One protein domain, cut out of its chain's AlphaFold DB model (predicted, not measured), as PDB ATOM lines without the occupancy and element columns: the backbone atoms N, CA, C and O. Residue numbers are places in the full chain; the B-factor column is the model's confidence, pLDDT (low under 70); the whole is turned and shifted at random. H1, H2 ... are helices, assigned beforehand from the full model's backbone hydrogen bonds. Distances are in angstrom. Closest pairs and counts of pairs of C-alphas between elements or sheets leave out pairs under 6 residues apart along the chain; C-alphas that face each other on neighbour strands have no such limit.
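AT A GLANCE: This is residues 2 to 58 of the 405 residues of the protein "Variant surface glycoprotein" of Trypanosoma brucei (UniProt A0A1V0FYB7). This is a domain of little regular structure: one long helix, H2, with a wide unnamed loop, residues 10 to 32, running along one side of it and the short helix H1 near its later half. Residues 28 to 33 stick out at one end, and the unnamed tail after H2 extends the other. The printed part has 57 residues, with two named helices in the order H1, H2 and no named strand; the class is all helix, with 22 residues in named elements. It is elongated, spanning 41 by 24 by 17 A, and only just loose, close to compact, with a radius of gyration of the C-alphas of 12.4 A.

IN THESE COORDINATES: H2, residues 33 to 50, measures 26.3 A from C-alpha 33 at (86.421, 142.840, 114.240) to C-alpha 50 at (111.768, 143.332, 121.290). H1, residues 6 to 9, measures 5.1 A and begins at (106.782, 155.113, 122.881).

HOW THE PARTS SIT: H2 and H1 are close but not clearly touching; their closest C-alphas, those of Asn 46 and Ala 9, are 7.1 A apart. In H2 every O i to N i+4 pair is within hydrogen-bond range; H1 is too short for such a pair.

THE WHOLE: The C-alphas of Glu 31 and Gly 57, the two farthest apart, are 41.2 A apart. The printed part has no cut, and H1 to H2 is a long link of 23 residues. Residues 17 to 34 and 52 to 58 have pLDDT under 70.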
ATOM      1  N   SER A   2     109.810 148.939 116.033       79.81
ATOM      2  CA  SER A   2     111.042 149.383 116.733       79.81
ATOM      3  C   SER A   2     111.272 150.907 116.780       79.81
ATOM      4  O   SER A   2     111.959 151.371 117.684       79.81
ATOM      5  N   LEU A   3     110.696 151.670 115.842       82.75
ATOM      6  CA  LEU A   3     110.671 153.144 115.849       82.75
ATOM      7  C   LEU A   3     109.330 153.738 116.298       82.75
ATOM      8  O   LEU A   3     109.182 154.951 116.301       82.75
ATOM      9  N   ALA A   4     108.339 152.909 116.637       83.94
ATOM     10  CA  ALA A   4     107.018 153.422 116.980       83.94
ATOM     11  C   ALA A   4     107.101 154.395 118.161       83.94
ATOM     12  O   ALA A   4     107.932 154.217 119.056       83.94
ATOM     13  N   HIS A   5     106.212 155.390 118.165       85.38
ATOM     14  CA  HIS A   5     106.121 156.332 119.271       85.38
ATOM     15  C   HIS A   5     105.990 155.562 120.599       85.38
ATOM     16  O   HIS A   5     105.174 154.633 120.657       85.38
ATOM     17  N   PRO A   6     106.762 155.900 121.649       83.94
ATOM     18  CA  PRO A   6     106.782 155.113 122.881       83.94
ATOM     19  C   PRO A   6     105.384 154.903 123.476       83.94
ATOM     20  O   PRO A   6     105.020 153.770 123.773       83.94
ATOM     21  N   ASP A   7     104.558 155.955 123.515       84.56
ATOM     22  CA  ASP A   7     103.191 155.901 124.069       84.56
ATOM     23  C   ASP A   7     102.227 155.028 123.248       84.56
ATOM     24  O   ASP A   7     101.209 154.556 123.749       84.56
ATOM     25  N   TRP A   8     102.534 154.799 121.969       83.88
ATOM     26  CA  TRP A   8     101.795 153.850 121.139       83.88
ATOM     27  C   TRP A   8     102.297 152.421 121.371       83.88
ATOM     28  O   TRP A   8     101.511 151.489 121.517       83.88
ATOM     29  N   ALA A   9     103.618 152.235 121.429       83.62
ATOM     30  CA  ALA A   9     104.235 150.922 121.593       83.62
ATOM     31  C   ALA A   9     103.916 150.264 122.948       83.62
ATOM     32  O   ALA A   9     103.851 149.036 123.016       83.62
ATOM     33  N   THR A  10     103.688 151.054 124.005       84.12
ATOM     34  CA  THR A  10     103.312 150.570 125.349       84.12
ATOM     35  C   THR A  10     101.934 149.909 125.402       84.12
ATOM     36  O   THR A  10     101.677 149.130 126.317       84.12
ATOM     37  N   GLN A  11     101.072 150.142 124.405       82.75
ATOM     38  CA  GLN A  11      99.754 149.500 124.295       82.75
ATOM     39  C   GLN A  11      99.835 148.024 123.876       82.75
ATOM     40  O   GLN A  11      98.827 147.313 123.882       82.75
ATOM     41  N   PHE A  12     101.024 147.550 123.496       84.62
ATOM     42  CA  PHE A  12     101.248 146.208 122.976       84.62
ATOM     43  C   PHE A  12     102.257 145.444 123.838       84.62
ATOM     44  O   PHE A  12     103.254 146.016 124.286       84.62
ATOM     45  N   PRO A  13     102.087 144.123 124.016       82.19
ATOM     46  CA  PRO A  13     103.055 143.316 124.748       82.19
ATOM     47  C   PRO A  13     104.430 143.313 124.059       82.19
ATOM     48  O   PRO A  13     104.532 143.365 122.833       82.19
ATOM     49  N   THR A  14     105.498 143.230 124.854       81.50
ATOM     50  CA  THR A  14     106.897 143.143 124.381       81.50
ATOM     51  C   THR A  14     107.474 141.730 124.474       81.50
ATOM     52  O   THR A  14     108.521 141.445 123.899       81.50
ATOM     53  N   LYS A  15     106.785 140.819 125.169       78.75
ATOM     54  CA  LYS A  15     107.118 139.394 125.286       78.75
ATOM     55  C   LYS A  15     105.875 138.556 124.971       78.75
ATOM     56  O   LYS A  15     104.767 139.050 125.201       78.75
ATOM     57  N   PRO A  16     106.028 137.315 124.474       73.81
ATOM     58  CA  PRO A  16     104.905 136.390 124.362       73.81
ATOM     59  C   PRO A  16     104.231 136.264 125.731       73.81
ATOM     60  O   PRO A  16     104.891 135.948 126.719       73.81
ATOM     61  N   GLN A  17     102.943 136.587 125.813       64.31
ATOM     62  CA  GLN A  17     102.172 136.360 127.031       64.31
ATOM     63  C   GLN A  17     101.768 134.884 127.038       64.31
ATOM     64  O   GLN A  17     101.159 134.414 126.078       64.31
ATOM     65  N   ILE A  18     102.132 134.159 128.096       46.97
ATOM     66  CA  ILE A  18     101.494 132.884 128.420       46.97
ATOM     67  C   ILE A  18     100.130 133.283 128.972       46.97
ATOM     68  O   ILE A  18     100.070 133.996 129.970       46.97
ATOM     69  N   ASP A  19      99.107 132.959 128.192       49.16
ATOM     70  CA  ASP A  19      97.672 133.098 128.426       49.16
ATOM     71  C   ASP A  19      97.248 133.901 129.668       49.16
ATOM     72  O   ASP A  19      97.397 133.446 130.796       49.16
ATOM     73  N   ASN A  20      96.707 135.098 129.446       39.91
ATOM     74  CA  ASN A  20      95.766 135.759 130.351       39.91
ATOM     75  C   ASN A  20      95.008 136.797 129.525       39.91
ATOM     76  O   ASN A  20      95.558 137.823 129.116       39.91
ATOM     77  N   GLY A  21      93.752 136.483 129.218       44.88
ATOM     78  CA  GLY A  21      92.901 137.177 128.257       44.88
ATOM     79  C   GLY A  21      92.470 138.601 128.624       44.88
ATOM     80  O   GLY A  21      91.349 138.953 128.293       44.88
ATOM     81  N   ASP A  22      93.297 139.430 129.269       47.69
ATOM     82  CA  ASP A  22      92.878 140.702 129.892       47.69
ATOM     83  C   ASP A  22      93.590 141.976 129.408       47.69
ATOM     84  O   ASP A  22      93.386 143.043 129.976       47.69
ATOM     85  N   LYS A  23      94.406 141.928 128.347       54.75
ATOM     86  CA  LYS A  23      95.164 143.122 127.893       54.75
ATOM     87  C   LYS A  23      94.876 143.611 126.479       54.75
ATOM     88  O   LYS A  23      95.573 144.505 126.007       54.75
ATOM     89  N   SER A  24      93.876 143.059 125.793       61.56
ATOM     90  CA  SER A  24      93.430 143.638 124.521       61.56
ATOM     91  C   SER A  24      92.504 144.827 124.813       61.56
ATOM     92  O   SER A  24      91.401 144.599 125.305       61.56
ATOM     93  N   PRO A  25      92.870 146.078 124.483       63.44
ATOM     94  CA  PRO A  25      91.973 147.227 124.596       63.44
ATOM     95  C   PRO A  25      90.764 147.123 123.648       63.44
ATOM     96  O   PRO A  25      89.815 147.883 123.782       63.44
ATOM     97  N   CYS A  26      90.764 146.171 122.703       65.69
ATOM     98  CA  CYS A  26      89.612 145.889 121.846       65.69
ATOM     99  C   CYS A  26      88.604 144.903 122.488       65.69
ATOM    100  O   CYS A  26      87.564 144.675 121.878       65.69
ATOM    101  N   LYS A  27      88.890 144.299 123.662       58.12
ATOM    102  CA  LYS A  27      88.162 143.141 124.242       58.12
ATOM    103  C   LYS A  27      86.651 143.361 124.422       58.12
ATOM    104  O   LYS A  27      85.886 142.428 124.187       58.12
ATOM    105  N   ASP A  28      86.228 144.583 124.736       58.81
ATOM    106  CA  ASP A  28      84.818 144.894 125.016       58.81
ATOM    107  C   ASP A  28      84.034 145.393 123.794       58.81
ATOM    108  O   ASP A  28      82.827 145.616 123.878       58.81
ATOM    109  N   ASN A  29      84.681 145.536 122.632       55.72
ATOM    110  CA  ASN A  29      84.056 146.143 121.463       55.72
ATOM    111  C   ASN A  29      83.787 145.110 120.355       55.72
ATOM    112  O   ASN A  29      84.574 144.929 119.421       55.72
ATOM    113  N   LYS A  30      82.650 144.406 120.479       54.66
ATOM    114  CA  LYS A  30      82.182 143.388 119.512       54.66
ATOM    115  C   LYS A  30      81.898 143.959 118.114       54.66
ATOM    116  O   LYS A  30      81.864 143.194 117.155       54.66
ATOM    117  N   GLU A  31      81.747 145.277 117.986       54.06
ATOM    118  CA  GLU A  31      81.419 145.958 116.725       54.06
ATOM    119  C   GLU A  31      82.641 146.267 115.839       54.06
ATOM    120  O   GLU A  31      82.481 146.674 114.692       54.06
ATOM    121  N   LEU A  32      83.875 146.008 116.304       58.66
ATOM    122  CA  LEU A  32      85.096 146.266 115.525       58.66
ATOM    123  C   LEU A  32      85.989 145.015 115.372       58.66
ATOM    124  O   LEU A  32      87.108 144.973 115.900       58.66
ATOM    125  N   PRO A  33      85.581 144.002 114.576       61.72
ATOM    126  CA  PRO A  33      86.421 142.840 114.240       61.72
ATOM    127  C   PRO A  33      87.791 143.217 113.648       61.72
ATOM    128  O   PRO A  33      88.770 142.476 113.759       61.72
ATOM    129  N   GLN A  34      87.869 144.386 113.008       68.06
ATOM    130  CA  GLN A  34      89.094 144.925 112.429       68.06
ATOM    131  C   GLN A  34      90.073 145.452 113.496       68.06
ATOM    132  O   GLN A  34      91.276 145.258 113.329       68.06
ATOM    133  N   CYS A  35      89.575 145.985 114.625       71.12
ATOM    134  CA  CYS A  35      90.390 146.387 115.787       71.12
ATOM    135  C   CYS A  35      91.155 145.186 116.341       71.12
ATOM    136  O   CYS A  35      92.372 145.236 116.489       71.12
ATOM    137  N   HIS A  36      90.460 144.064 116.560       73.00
ATOM    138  CA  HIS A  36      91.077 142.845 117.083       73.00
ATOM    139  C   HIS A  36      92.194 142.316 116.174       73.00
ATOM    140  O   HIS A  36      93.289 142.017 116.654       73.00
ATOM    141  N   ARG A  37      91.954 142.242 114.856       72.44
ATOM    142  CA  ARG A  37      92.971 141.785 113.893       72.44
ATOM    143  C   ARG A  37      94.185 142.710 113.841       72.44
ATOM    144  O   ARG A  37      95.318 142.228 113.864       72.44
ATOM    145  N   GLN A  38      93.968 144.023 113.792       77.06
ATOM    146  CA  GLN A  38      95.059 144.999 113.775       77.06
ATOM    147  C   GLN A  38      95.845 144.980 115.088       77.06
ATOM    148  O   GLN A  38      97.075 144.946 115.063       77.06
ATOM    149  N   TRP A  39      95.159 144.907 116.232       81.50
ATOM    150  CA  TRP A  39      95.811 144.839 117.534       81.50
ATOM    151  C   TRP A  39      96.690 143.593 117.665       81.50
ATOM    152  O   TRP A  39      97.855 143.707 118.042       81.50
ATOM    153  N   GLN A  40      96.194 142.415 117.272       80.56
ATOM    154  CA  GLN A  40      96.986 141.178 117.272       80.56
ATOM    155  C   GLN A  40      98.217 141.274 116.360       80.56
ATOM    156  O   GLN A  40      99.307 140.830 116.736       80.56
ATOM    157  N   ALA A  41      98.072 141.880 115.177       79.88
ATOM    158  CA  ALA A  41      99.186 142.097 114.261       79.88
ATOM    159  C   ALA A  41     100.253 143.025 114.871       79.88
ATOM    160  O   ALA A  41     101.445 142.706 114.836       79.88
ATOM    161  N   HIS A  42      99.836 144.131 115.492       84.31
ATOM    162  CA  HIS A  42     100.732 145.058 116.180       84.31
ATOM    163  C   HIS A  42     101.376 144.440 117.427       84.31
ATOM    164  O   HIS A  42     102.577 144.619 117.623       84.31
ATOM    165  N   ALA A  43     100.642 143.645 118.208       83.62
ATOM    166  CA  ALA A  43     101.164 142.894 119.346       83.62
ATOM    167  C   ALA A  43     102.271 141.924 118.918       83.62
ATOM    168  O   ALA A  43     103.384 141.975 119.443       83.62
ATOM    169  N   LYS A  44     102.017 141.103 117.891       83.50
ATOM    170  CA  LYS A  44     103.022 140.192 117.324       83.50
ATOM    171  C   LYS A  44     104.247 140.951 116.809       83.50
ATOM    172  O   LYS A  44     105.381 140.537 117.054       83.50
ATOM    173  N   ALA A  45     104.033 142.070 116.120       83.31
ATOM    174  CA  ALA A  45     105.115 142.908 115.616       83.31
ATOM    175  C   ALA A  45     105.919 143.579 116.744       83.31
ATOM    176  O   ALA A  45     107.131 143.736 116.605       83.31
ATOM    177  N   ASN A  46     105.281 143.960 117.854       84.94
ATOM    178  CA  ASN A  46     105.949 144.573 118.999       84.94
ATOM    179  C   ASN A  46     106.782 143.555 119.779       84.94
ATOM    180  O   ASN A  46     107.943 143.828 120.072       84.94
ATOM    181  N   ILE A  47     106.247 142.353 120.017       83.38
ATOM    182  CA  ILE A  47     107.003 141.229 120.589       83.38
ATOM    183  C   ILE A  47     108.242 140.944 119.733       83.38
ATOM    184  O   ILE A  47     109.364 140.911 120.234       83.38
ATOM    185  N   LYS A  48     108.053 140.825 118.414       81.56
ATOM    186  CA  LYS A  48     109.143 140.585 117.461       81.56
ATOM    187  C   LYS A  48     110.168 141.731 117.426       81.56
ATOM    188  O   LYS A  48     111.361 141.493 117.283       81.56
ATOM    189  N   ALA A  49     109.741 142.980 117.587       79.00
ATOM    190  CA  ALA A  49     110.657 144.119 117.676       79.00
ATOM    191  C   ALA A  49     111.542 144.088 118.939       79.00
ATOM    192  O   ALA A  49     112.643 144.648 118.923       79.00
ATOM    193  N   HIS A  50     111.070 143.446 120.010       76.62
ATOM    194  CA  HIS A  50     111.768 143.332 121.290       76.62
ATOM    195  C   HIS A  50     112.588 142.041 121.432       76.62
ATOM    196  O   HIS A  50     113.472 142.002 122.284       76.62
ATOM    197  N   SER A  51     112.369 141.025 120.589       75.50
ATOM    198  CA  SER A  51     113.226 139.833 120.546       75.50
ATOM    199  C   SER A  51     114.634 140.138 120.025       75.50
ATOM    200  O   SER A  51     114.822 140.974 119.134       75.50
ATOM    201  N   GLU A  52     115.627 139.441 120.579       64.31
ATOM    202  CA  GLU A  52     117.031 139.565 120.186       64.31
ATOM    203  C   GLU A  52     117.255 139.142 118.725       64.31
ATOM    204  O   GLU A  52     116.634 138.206 118.226       64.31
ATOM    205  N   GLY A  53     118.137 139.857 118.020       61.31
ATOM    206  CA  GLY A  53     118.559 139.508 116.657       61.31
ATOM    207  C   GLY A  53     117.595 139.914 115.538       61.31
ATOM    208  O   GLY A  53     117.896 139.695 114.369       61.31
ATOM    209  N   VAL A  54     116.455 140.537 115.859       63.81
ATOM    210  CA  VAL A  54     115.459 140.951 114.853       63.81
ATOM    211  C   VAL A  54     115.681 142.372 114.331       63.81
ATOM    212  O   VAL A  54     115.319 142.691 113.198       63.81
ATOM    213  N   ARG A  55     116.276 143.247 115.144       66.00
ATOM    214  CA  ARG A  55     116.605 144.617 114.732       66.00
ATOM    215  C   ARG A  55     117.876 144.608 113.873       66.00
ATOM    216  O   ARG A  55     118.786 143.844 114.201       66.00
ATOM    217  N   PRO A  56     117.996 145.448 112.826       60.78
ATOM    218  CA  PRO A  56     119.258 145.620 112.108       60.78
ATOM    219  C   PRO A  56     120.412 145.892 113.088       60.78
ATOM    220  O   PRO A  56     120.369 146.839 113.876       60.78
ATOM    221  N   GLY A  57     121.399 144.993 113.118       59.81
ATOM    222  CA  GLY A  57     122.523 145.042 114.064       59.81
ATOM    223  C   GLY A  57     122.150 144.905 115.550       59.81
ATOM    224  O   GLY A  57     122.954 145.272 116.400       59.81
ATOM    225  N   ASN A  58     120.940 144.435 115.872       63.84
ATOM    226  CA  ASN A  58     120.366 144.338 117.222       63.84
ATOM    227  C   ASN A  58     120.338 145.667 118.014       63.84
ATOM    228  O   ASN A  58     120.225 145.674 119.240       63.84
TER     229      ASN A  58